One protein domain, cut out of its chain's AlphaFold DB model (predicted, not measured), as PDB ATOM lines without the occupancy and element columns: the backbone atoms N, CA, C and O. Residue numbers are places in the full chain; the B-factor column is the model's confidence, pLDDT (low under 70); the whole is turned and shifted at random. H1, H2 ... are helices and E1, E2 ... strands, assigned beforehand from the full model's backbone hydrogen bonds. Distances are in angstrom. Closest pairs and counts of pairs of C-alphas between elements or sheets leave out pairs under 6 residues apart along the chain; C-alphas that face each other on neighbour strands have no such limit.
ATOM      1  N   GLY A 149     -16.605  10.801  21.146       91.19
ATOM      2  CA  GLY A 149     -16.599  12.153  20.583       91.19
ATOM      3  C   GLY A 149     -15.183  12.639  20.253       91.19
ATOM      4  O   GLY A 149     -14.275  11.841  19.996       91.19
ATOM      5  N   GLN A 150     -14.987  13.958  20.257       91.81
ATOM      6  CA  GLN A 150     -13.652  14.551  20.258       91.81
ATOM      7  C   GLN A 150     -12.979  14.262  21.602       91.81
ATOM      8  O   GLN A 150     -13.531  14.552  22.660       91.81
ATOM      9  N   VAL A 151     -11.779  13.685  21.550       89.94
ATOM     10  CA  VAL A 151     -10.934  13.448  22.725       89.94
ATOM     11  C   VAL A 151      -9.551  14.011  22.421       89.94
ATOM     12  O   VAL A 151      -8.815  13.405  21.633       89.94
ATOM     13  N   PRO A 152      -9.186  15.158  23.013       89.00
ATOM     14  CA  PRO A 152      -7.875  15.748  22.823       89.00
ATOM     15  C   PRO A 152      -6.751  14.837  23.295       89.00
ATOM     16  O   PRO A 152      -6.848  14.148  24.314       89.00
ATOM     17  N   ARG A 153      -5.653  14.814  22.537       87.56
ATOM     18  CA  ARG A 153      -4.477  14.028  22.923       87.56
ATOM     19  C   ARG A 153      -3.848  14.680  24.151       87.56
ATOM     20  O   ARG A 153      -3.669  15.893  24.171       87.56
ATOM     21  N   ARG A 154      -3.400  13.883  25.130       86.69
ATOM     22  CA  ARG A 154      -2.672  14.400  26.308       86.69
ATOM     23  C   ARG A 154      -1.481  15.289  25.920       86.69
ATOM     24  O   ARG A 154      -1.231  16.274  26.594       86.69
ATOM     25  N   ALA A 155      -0.787  14.956  24.829       86.81
ATOM     26  CA  ALA A 155       0.310  15.765  24.300       86.81
ATOM     27  C   ALA A 155      -0.136  17.151  23.800       86.81
ATOM     28  O   ALA A 155       0.619  18.100  23.950       86.81
ATOM     29  N   ASP A 156      -1.349  17.276  23.253       86.19
ATOM     30  CA  ASP A 156      -1.883  18.563  22.790       86.19
ATOM     31  C   ASP A 156      -2.379  19.394  23.979       86.19
ATOM     32  O   ASP A 156      -2.121  20.589  24.038       86.19
ATOM     33  N   ILE A 157      -3.020  18.753  24.966       85.88
ATOM     34  CA  ILE A 157      -3.422  19.412  26.220       85.88
ATOM     35  C   ILE A 157      -2.188  20.013  26.907       85.88
ATOM     36  O   ILE A 157      -2.166  21.205  27.171       85.88
ATOM     37  N   LEU A 158      -1.132  19.220  27.119       85.56
ATOM     38  CA  LEU A 158       0.115  19.676  27.756       85.56
ATOM     39  C   LEU A 158       0.900  20.725  26.945       85.56
ATOM     40  O   LEU A 158       1.869  21.270  27.461       85.56
ATOM     41  N   LYS A 159       0.532  20.952  25.679       84.44
ATOM     42  CA  LYS A 159       1.189  21.895  24.766       84.44
ATOM     43  C   LYS A 159       0.421  23.208  24.593       84.44
ATOM     44  O   LYS A 159       1.013  24.198  24.187       84.44
ATOM     45  N   HIS A 160      -0.890  23.195  24.820       82.38
ATOM     46  CA  HIS A 160      -1.759  24.342  24.553       82.38
ATOM     47  C   HIS A 160      -2.499  24.839  25.801       82.38
ATOM     48  O   HIS A 160      -2.923  25.991  25.820       82.38
ATOM     49  N   VAL A 161      -2.639  24.007  26.841       83.31
ATOM     50  CA  VAL A 161      -3.287  24.359  28.112       83.31
ATOM     51  C   VAL A 161      -2.220  24.696  29.150       83.31
ATOM     52  O   VAL A 161      -1.736  23.834  29.883       83.31
ATOM     53  N   HIS A 162      -1.882  25.978  29.189       81.88
ATOM     54  CA  HIS A 162      -0.980  26.596  30.154       81.88
ATOM     55  C   HIS A 162      -1.808  27.268  31.260       81.88
ATOM     56  O   HIS A 162      -2.841  27.880  30.983       81.88
ATOM     57  N   LEU A 163      -1.402  27.104  32.522       75.88
ATOM     58  CA  LEU A 163      -2.081  27.714  33.680       75.88
ATOM     59  C   LEU A 163      -1.473  29.078  34.021       75.88
ATOM     60  O   LEU A 163      -2.160  29.963  34.518       75.88
ATOM     61  N   GLU A 164      -0.190  29.236  33.718       81.06
ATOM     62  CA  GLU A 164       0.615  30.445  33.839       81.06
ATOM     63  C   GLU A 164       0.163  31.581  32.905       81.06
ATOM     64  O   GLU A 164       0.453  32.740  33.174       81.06
ATOM     65  N   SER A 165      -0.573  31.264  31.834       85.19
ATOM     66  CA  SER A 165      -1.096  32.221  30.852       85.19
ATOM     67  C   SER A 165      -2.554  32.628  31.091       85.19
ATOM     68  O   SER A 165      -3.162  33.283  30.237       85.19
ATOM     69  N   LYS A 166      -3.152  32.211  32.214       89.50
ATOM     70  CA  LYS A 166      -4.532  32.568  32.553       89.50
ATOM     71  C   LYS A 166      -4.682  34.071  32.784       89.50
ATOM     72  O   LYS A 166      -3.783  34.726  33.302       89.50
ATOM     73  N   VAL A 167      -5.860  34.587  32.461       91.12
ATOM     74  CA  VAL A 167      -6.300  35.923  32.857       91.12
ATOM     75  C   VAL A 167      -7.399  35.737  33.891       91.12
ATOM     76  O   VAL A 167      -8.502  35.302  33.554       91.12
ATOM     77  N   ASP A 168      -7.083  36.029  35.152       91.25
ATOM     78  CA  ASP A 168      -8.088  36.088  36.211       91.25
ATOM     79  C   ASP A 168      -8.930  37.354  36.021       91.25
ATOM     80  O   ASP A 168      -8.414  38.470  35.984       91.25
ATOM     81  N   VAL A 169     -10.238  37.171  35.876       88.94
ATOM     82  CA  VAL A 169     -11.227  38.231  35.697       88.94
ATOM     83  C   VAL A 169     -12.042  38.327  36.982       88.94
ATOM     84  O   VAL A 169     -12.504  37.310  37.502       88.94
ATOM     85  N   ALA A 170     -12.241  39.545  37.490       87.94
ATOM     86  CA  ALA A 170     -13.023  39.823  38.699       87.94
ATOM     87  C   ALA A 170     -14.543  39.714  38.442       87.94
ATOM     88  O   ALA A 170     -15.304  40.656  38.632       87.94
ATOM     89  N   ILE A 171     -14.971  38.544  37.975       82.56
ATOM     90  CA  ILE A 171     -16.352  38.174  37.670       82.56
ATOM     91  C   ILE A 171     -16.744  36.987  38.547       82.56
ATOM     92  O   ILE A 171     -15.939  36.084  38.755       82.56
ATOM     93  N   GLU A 172     -17.977  36.971  39.044       84.06
ATOM     94  CA  GLU A 172     -18.528  35.837  39.789       84.06
ATOM     95  C   GLU A 172     -19.622  35.179  38.947       84.06
ATOM     96  O   GLU A 172     -20.746  35.675  38.861       84.06
ATOM     97  N   LEU A 173     -19.286  34.070  38.281       82.12
ATOM     98  CA  LEU A 173     -20.146  33.484  37.243       82.12
ATOM     99  C   LEU A 173     -21.509  33.008  37.767       82.12
ATOM    100  O   LEU A 173     -22.459  32.920  36.992       82.12
ATOM    101  N   SER A 174     -21.615  32.694  39.061       80.38
ATOM    102  CA  SER A 174     -22.872  32.304  39.715       80.38
ATOM    103  C   SER A 174     -23.890  33.436  39.828       80.38
ATOM    104  O   SER A 174     -25.077  33.147  39.958       80.38
ATOM    105  N   ASN A 175     -23.447  34.694  39.753       84.38
ATOM    106  CA  ASN A 175     -24.293  35.867  39.979       84.38
ATOM    107  C   ASN A 175     -24.718  36.540  38.662       84.38
ATOM    108  O   ASN A 175     -25.425  37.544  38.681       84.38
ATOM    109  N   LEU A 176     -24.300  36.000  37.510       82.25
ATOM    110  CA  LEU A 176     -24.645  36.554  36.202       82.25
ATOM    111  C   LEU A 176     -26.131  36.327  35.860       82.25
ATOM    112  O   LEU A 176     -26.633  35.209  36.012       82.25
ATOM    113  N   PRO A 177     -26.840  37.350  35.341       79.31
ATOM    114  CA  PRO A 177     -28.271  37.266  35.076       79.31
ATOM    115  C   PRO A 177     -28.582  36.305  33.922       79.31
ATOM    116  O   PRO A 177     -28.308  36.570  32.748       79.31
ATOM    117  N   ALA A 178     -29.225  35.186  34.255       75.12
ATOM    118  CA  ALA A 178     -29.722  34.203  33.300       75.12
ATOM    119  C   ALA A 178     -31.254  34.229  33.202       75.12
ATOM    120  O   ALA A 178     -31.971  34.523  34.159       75.12
ATOM    121  N   THR A 179     -31.774  33.888  32.026       71.44
ATOM    122  CA  THR A 179     -33.195  33.550  31.852       71.44
ATOM    123  C   THR A 179     -33.550  32.296  32.657       71.44
ATOM    124  O   THR A 179     -32.688  31.463  32.930       71.44
ATOM    125  N   THR A 180     -34.835  32.093  32.962       68.25
ATOM    126  CA  THR A 180     -35.338  30.946  33.753       68.25
ATOM    127  C   THR A 180     -34.949  29.564  33.213       68.25
ATOM    128  O   THR A 180     -34.953  28.590  33.958       68.25
ATOM    129  N   CYS A 181     -34.582  29.455  31.930       65.25
ATOM    130  CA  CYS A 181     -34.087  28.210  31.342       65.25
ATOM    131  C   CYS A 181     -32.592  27.931  31.604       65.25
ATOM    132  O   CYS A 181     -32.136  26.833  31.302       65.25
ATOM    133  N   GLY A 182     -31.817  28.899  32.103       64.94
ATOM    134  CA  GLY A 182     -30.377  28.772  32.380       64.94
ATOM    135  C   GLY A 182     -29.456  28.727  31.150       64.94
ATOM    136  O   GLY A 182     -28.240  28.771  31.303       64.94
ATOM    137  N   TYR A 183     -30.001  28.665  29.929       67.38
ATOM    138  CA  TYR A 183     -29.225  28.536  28.680       67.38
ATOM    139  C   TYR A 183     -28.994  29.853  27.924       67.38
ATOM    140  O   TYR A 183     -28.354  29.853  26.875       67.38
ATOM    141  N   ARG A 184     -29.548  30.970  28.409       64.50
ATOM    142  CA  ARG A 184     -29.416  32.304  27.802       64.50
ATOM    143  C   ARG A 184     -29.281  33.351  28.900       64.50
ATOM    144  O   ARG A 184     -30.036  33.276  29.873       64.50
ATOM    145  N   ALA A 185     -28.386  34.318  28.707       68.12
ATOM    146  CA  ALA A 185     -28.364  35.555  29.485       68.12
ATOM    147  C   ALA A 185     -29.688  36.322  29.319       68.12
ATOM    148  O   ALA A 185     -30.427  36.092  28.355       68.12
ATOM    149  N   GLN A 186     -30.004  37.205  30.264       67.50
ATOM    150  CA  GLN A 186     -31.137  38.123  30.125       67.50
ATOM    151  C   GLN A 186     -30.826  39.181  29.048       67.50
ATOM    152  O   GLN A 186     -29.676  39.583  28.881       67.50
ATOM    153  N   ASN A 187     -31.835  39.584  28.267       61.19
ATOM    154  CA  ASN A 187     -31.657  40.592  27.219       61.19
ATOM    155  C   ASN A 187     -31.648  41.985  27.855       61.19
ATOM    156  O   ASN A 187     -32.676  42.404  28.378       61.19
ATOM    157  N   MET A 188     -30.523  42.688  27.756       55.34
ATOM    158  CA  MET A 188     -30.378  44.076  28.207       55.34
ATOM    159  C   MET A 188     -30.637  45.065  27.062       55.34
ATOM    160  O   MET A 188     -30.319  44.765  25.903       55.34
ATOM    161  N   LYS A 189     -31.191  46.249  27.362       55.16
ATOM    162  CA  LYS A 189     -31.425  47.319  26.366       55.16
ATOM    163  C   LYS A 189     -30.114  48.067  26.085       55.16
ATOM    164  O   LYS A 189     -29.918  49.199  26.514       55.16
ATOM    165  N   GLN A 190     -29.202  47.441  25.338       56.25
ATOM    166  CA  GLN A 190     -27.984  48.120  24.881       56.25
ATOM    167  C   GLN A 190     -28.325  49.302  23.965       56.25
ATOM    168  O   GLN A 190     -29.123  49.170  23.034       56.25
ATOM    169  N   SER A 191     -27.685  50.448  24.213       54.88
ATOM    170  CA  SER A 191     -27.752  51.587  23.298       54.88
ATOM    171  C   SER A 191     -27.191  51.189  21.927       54.88
ATOM    172  O   SER A 191     -26.225  50.433  21.845       54.88
ATOM    173  N   ALA A 192     -27.766  51.717  20.845       56.00
ATOM    174  CA  ALA A 192     -27.302  51.445  19.482       56.00
ATOM    175  C   ALA A 192     -25.990  52.180  19.113       56.00
ATOM    176  O   ALA A 192     -25.663  52.300  17.933       56.00
ATOM    177  N   ALA A 193     -25.257  52.706  20.100       65.38
ATOM    178  CA  ALA A 193     -23.984  53.371  19.881       65.38
ATOM    179  C   ALA A 193     -22.936  52.366  19.381       65.38
ATOM    180  O   ALA A 193     -22.668  51.347  20.019       65.38
ATOM    181  N   MET A 194     -22.320  52.671  18.238       62.78
ATOM    182  CA  MET A 194     -21.064  52.036  17.856       62.78
ATOM    183  C   MET A 194     -19.955  52.657  18.701       62.78
ATOM    184  O   MET A 194     -19.755  53.865  18.637       62.78
ATOM    185  N   TYR A 195     -19.256  51.825  19.469       73.62
ATOM    186  CA  TYR A 195     -18.068  52.215  20.223       73.62
ATOM    187  C   TYR A 195     -16.818  51.767  19.471       73.62
ATOM    188  O   TYR A 195     -16.739  50.610  19.044       73.62
ATOM    189  N   ASP A 196     -15.838  52.655  19.327       77.81
ATOM    190  CA  ASP A 196     -14.499  52.276  18.887       77.81
ATOM    191  C   ASP A 196     -13.621  51.775  20.057       77.81
ATOM    192  O   ASP A 196     -14.077  51.581  21.189       77.81
ATOM    193  N   LEU A 197     -12.349  51.473  19.782       78.38
ATOM    194  CA  LEU A 197     -11.434  50.960  20.805       78.38
ATOM    195  C   LEU A 197     -11.119  51.997  21.896       78.38
ATOM    196  O   LEU A 197     -10.918  51.616  23.050       78.38
ATOM    197  N   GLU A 198     -11.058  53.283  21.552       84.94
ATOM    198  CA  GLU A 198     -10.795  54.351  22.513       84.94
ATOM    199  C   GLU A 198     -12.052  54.671  23.332       84.94
ATOM    200  O   GLU A 198     -11.934  54.860  24.541       84.94
ATOM    201  N   ASP A 199     -13.250  54.589  22.739       85.00
ATOM    202  CA  ASP A 199     -14.520  54.653  23.480       85.00
ATOM    203  C   ASP A 199     -14.621  53.551  24.546       85.00
ATOM    204  O   ASP A 199     -15.037  53.798  25.681       85.00
ATOM    205  N   LEU A 200     -14.235  52.316  24.200       83.81
ATOM    206  CA  LEU A 200     -14.240  51.187  25.135       83.81
ATOM    207  C   LEU A 200     -13.171  51.351  26.227       83.81
ATOM    208  O   LEU A 200     -13.444  51.091  27.398       83.81
ATOM    209  N   LYS A 201     -11.971  51.844  25.895       82.62
ATOM    210  CA  LYS A 201     -10.955  52.185  26.908       82.62
ATOM    211  C   LYS A 201     -11.432  53.297  27.845       82.62
ATOM    212  O   LYS A 201     -11.231  53.187  29.050       82.62
ATOM    213  N   ALA A 202     -12.088  54.333  27.318       86.50
ATOM    214  CA  ALA A 202     -12.660  55.424  28.109       86.50
ATOM    215  C   ALA A 202     -13.773  54.938  29.058       86.50
ATOM    216  O   ALA A 202     -13.934  55.481  30.147       86.50
ATOM    217  N   GLN A 203     -14.485  53.871  28.684       84.38
ATOM    218  CA  GLN A 203     -15.442  53.151  29.537       84.38
ATOM    219  C   GLN A 203     -14.789  52.155  30.520       84.38
ATOM    220  O   GLN A 203     -15.499  51.458  31.242       84.38
ATOM    221  N   GLY A 204     -13.455  52.062  30.570       83.62
ATOM    222  CA  GLY A 204     -12.726  51.204  31.509       83.62
ATOM    223  C   GLY A 204     -12.563  49.740  31.080       83.62
ATOM    224  O   GLY A 204     -12.218  48.902  31.913       83.62
ATOM    225  N   TYR A 205     -12.787  49.396  29.806       81.75
ATOM    226  CA  TYR A 205     -12.563  48.030  29.320       81.75
ATOM    227  C   TYR A 205     -11.066  47.679  29.255       81.75
ATOM    228  O   TYR A 205     -10.256  48.392  28.659       81.75
ATOM    229  N   THR A 206     -10.704  46.510  29.790       81.31
ATOM    230  CA  THR A 206      -9.336  45.971  29.722       81.31
ATOM    231  C   THR A 206      -9.055  45.308  28.372       81.31
ATOM    232  O   THR A 206      -9.720  44.344  27.987       81.31
ATOM    233  N   VAL A 207      -8.002  45.753  27.682       84.19
ATOM    234  CA  VAL A 207      -7.522  45.124  26.440       84.19
ATOM    235  C   VAL A 207      -6.644  43.911  26.761       84.19
ATOM    236  O   VAL A 207      -5.578  44.040  27.358       84.19
ATOM    237  N   ILE A 208      -7.060  42.718  26.323       84.25
ATOM    238  CA  ILE A 208      -6.266  41.489  26.457       84.25
ATOM    239  C   ILE A 208      -5.547  41.210  25.135       84.25
ATOM    240  O   ILE A 208      -6.154  40.765  24.161       84.25
ATOM    241  N   HIS A 209      -4.238  41.453  25.098       75.81
ATOM    242  CA  HIS A 209      -3.437  41.241  23.892       75.81
ATOM    243  C   HIS A 209      -3.298  39.754  23.531       75.81
ATOM    244  O   HIS A 209      -2.991  38.913  24.384       75.81
ATOM    245  N   PHE A 210      -3.469  39.448  22.242       79.12
ATOM    246  CA  PHE A 210      -3.137  38.148  21.664       79.12
ATOM    247  C   PHE A 210      -1.616  37.949  21.629       79.12
ATOM    248  O   PHE A 210      -0.890  38.792  21.108       79.12
ATOM    249  N   GLU A 211      -1.144  36.810  22.136       79.19
ATOM    250  CA  GLU A 211       0.268  36.423  22.108       79.19
ATOM    251  C   GLU A 211       0.458  35.186  21.219       79.19
ATOM    252  O   GLU A 211      -0.072  34.113  21.529       79.19
ATOM    253  N   PRO A 212       1.219  35.289  20.113       76.62
ATOM    254  CA  PRO A 212       1.542  34.136  19.286       76.62
ATOM    255  C   PRO A 212       2.249  33.042  20.098       76.62
ATOM    256  O   PRO A 212       3.308  33.274  20.676       76.62
ATOM    257  N   GLY A 213       1.678  31.836  20.106       78.94
ATOM    258  CA  GLY A 213       2.218  30.679  20.833       78.94
ATOM    259  C   GLY A 213       1.670  30.476  22.251       78.94
ATOM    260  O   GLY A 213       1.972  29.446  22.843       78.94
ATOM    261  N   THR A 214       0.835  31.385  22.768       84.25
ATOM    262  CA  THR A 214       0.275  31.297  24.128       84.25
ATOM    263  C   THR A 214      -1.251  31.380  24.098       84.25
ATOM    264  O   THR A 214      -1.820  32.375  23.656       84.25
ATOM    265  N   SER A 215      -1.942  30.352  24.601       89.06
ATOM    266  CA  SER A 215      -3.400  30.409  24.786       89.06
ATOM    267  C   SER A 215      -3.701  31.014  26.148       89.06
ATOM    268  O   SER A 215      -3.133  30.573  27.146       89.06
ATOM    269  N   LYS A 216      -4.611  31.987  26.204       90.69
ATOM    270  CA  LYS A 216      -4.988  32.690  27.433       90.69
ATOM    271  C   LYS A 216      -6.413  32.311  27.849       90.69
ATOM    272  O   LYS A 216      -7.367  32.828  27.258       90.69
ATOM    273  N   PRO A 217      -6.602  31.384  28.807       91.31
ATOM    274  CA  PRO A 217      -7.919  31.128  29.378       91.31
ATOM    275  C   PRO A 217      -8.367  32.315  30.236       91.31
ATOM    276  O   PRO A 217      -7.602  32.817  31.055       91.31
ATOM    277  N   LEU A 218      -9.614  32.741  30.053       91.31
ATOM    278  CA  LEU A 218     -10.297  33.736  30.876       91.31
ATOM    279  C   LEU A 218     -10.999  33.004  32.019       91.31
ATOM    280  O   LEU A 218     -11.807  32.099  31.775       91.31
ATOM    281  N   VAL A 219     -10.653  33.367  33.249       90.56
ATOM    282  CA  VAL A 219     -10.978  32.606  34.457       90.56
ATOM    283  C   VAL A 219     -11.728  33.487  35.448       90.56
ATOM    284  O   VAL A 219     -11.326  34.613  35.702       90.56
ATOM    285  N   ASP A 220     -12.809  32.974  36.026       87.06
ATOM    286  CA  ASP A 220     -13.454  33.562  37.205       87.06
ATOM    287  C   ASP A 220     -12.457  33.562  38.373       87.06
ATOM    288  O   ASP A 220     -12.073  32.497  38.867       87.06
ATOM    289  N   GLY A 221     -12.021  34.750  38.797       85.25
ATOM    290  CA  GLY A 221     -10.981  34.914  39.812       85.25
ATOM    291  C   GLY A 221     -11.359  34.386  41.202       85.25
ATOM    292  O   GLY A 221     -10.464  34.132  42.006       85.25
ATOM    293  N   LYS A 222     -12.653  34.175  41.494       84.31
ATOM    294  CA  LYS A 222     -13.121  33.574  42.755       84.31
ATOM    295  C   LYS A 222     -13.210  32.052  42.662       84.31
ATOM    296  O   LYS A 222     -12.818  31.354  43.593       84.31
ATOM    297  N   THR A 223     -13.757  31.524  41.566       83.81
ATOM    298  CA  THR A 223     -14.114  30.097  41.441       83.81
ATOM    299  C   THR A 223     -13.132  29.266  40.613       83.81
ATOM    300  O   THR A 223     -13.251  28.040  40.582       83.81
ATOM    301  N   GLY A 224     -12.173  29.897  39.929       83.88
ATOM    302  CA  GLY A 224     -11.205  29.227  39.054       83.88
ATOM    303  C   GLY A 224     -11.817  28.645  37.773       83.88
ATOM    304  O   GLY A 224     -11.187  27.828  37.098       83.88
ATOM    305  N   ARG A 225     -13.057  29.016  37.430       84.00
ATOM    306  CA  ARG A 225     -13.782  28.481  36.268       84.00
ATOM    307  C   ARG A 225     -13.396  29.210  34.987       84.00
ATOM    308  O   ARG A 225     -13.562  30.421  34.886       84.00
ATOM    309  N   ILE A 226     -12.958  28.454  33.982       86.44
ATOM    310  CA  ILE A 226     -12.731  28.966  32.625       86.44
ATOM    311  C   ILE A 226     -14.091  29.239  31.966       86.44
ATOM    312  O   ILE A 226     -14.913  28.327  31.865       86.44
ATOM    313  N   PHE A 227     -14.312  30.468  31.494       84.31
ATOM    314  CA  PHE A 227     -15.538  30.867  30.780       84.31
ATOM    315  C   PHE A 227     -15.288  31.359  29.346       84.31
ATOM    316  O   PHE A 227     -16.213  31.400  28.537       84.31
ATOM    317  N   GLY A 228     -14.038  31.668  29.000       88.19
ATOM    318  CA  GLY A 228     -13.601  31.993  27.644       88.19
ATOM    319  C   GLY A 228     -12.135  31.616  27.455       88.19
ATOM    320  O   GLY A 228     -11.426  31.394  28.433       88.19
ATOM    321  N   VAL A 229     -11.663  31.515  26.213       89.19
ATOM    322  CA  VAL A 229     -10.242  31.264  25.919       89.19
ATOM    323  C   VAL A 229      -9.840  31.983  24.642       89.19
ATOM    324  O   VAL A 229     -10.441  31.767  23.589       89.19
ATOM    325  N   ILE A 230      -8.778  32.779  24.719       88.75
ATOM    326  CA  ILE A 230      -8.070  33.290  23.547       88.75
ATOM    327  C   ILE A 230      -7.082  32.199  23.132       88.75
ATOM    328  O   ILE A 230      -6.056  32.001  23.779       88.75
ATOM    329  N   VAL A 231      -7.422  31.430  22.101       83.88
ATOM    330  CA  VAL A 231      -6.625  30.274  21.670       83.88
ATOM    331  C   VAL A 231      -5.554  30.714  20.674       83.88
ATOM    332  O   VAL A 231      -5.886  31.258  19.620       83.88
ATOM    333  N   HIS A 232      -4.280  30.416  20.949       73.94
ATOM    334  CA  HIS A 232      -3.280  30.436  19.882       73.94
ATOM    335  C   HIS A 232      -3.521  29.231  18.964       73.94
ATOM    336  O   HIS A 232      -3.756  28.116  19.434       73.94
ATOM    337  N   GLY A 233      -3.488  29.449  17.647       64.69
ATOM    338  CA  GLY A 233      -3.682  28.370  16.676       64.69
ATOM    339  C   GLY A 233      -2.698  27.218  16.903       64.69
ATOM    340  O   GLY A 233      -1.556  27.442  17.311       64.69
TER     341      GLY A 233
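This is residues 149 to 233 of the 414 residues of an uncharacterized protein of Candolleomyces aberdarensis (UniProt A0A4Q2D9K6). With little regular structure, this is a small three-stranded sheet from which wide loops swing out, with two short helices, H1 and H2, off the sheet and far from each other. The printed part has 85 residues, 26 in named elements: H1, E1, H2, E2, E3, mixed class. The mixed sheet runs E1, E2, E3; the whole is loose, radius of gyration of the C-alphas 16.3 A, spanning 45 by 36 by 26 A.

E2 is residues 216 to 220, 13.0 A; E3 226 to 230, 11.1 A; E1 167 to 169. H1 is 154 to 160, 10.1 A, from C-alpha 154 at (-2.672, 14.400, 26.308); H2 is 197 to 202. E3 ends at C-alpha 230 (-8.070, 33.290, 23.547).

E2 and E3 form an antiparallel hairpin, N 218 to O 228 2.8 A. E1 and E2 are parallel, N 169 to O 219 2.8 A; E1, H2, E2 make a strand-helix-strand unit, parallel neighbours with a helix between, its crossover right-handed. H1 and H2 are apart, neither on the sheet; in both, every O i to N i+4 pair is within hydrogen-bond range.

The printed part has no cut. Links E1 to H2 and H2 to E2 are long. Residues 149 to 158, of which 154 to 158 belong to H1, and 189 to 194 stand free. Residues 180 to 194 and 233 have pLDDT under 70.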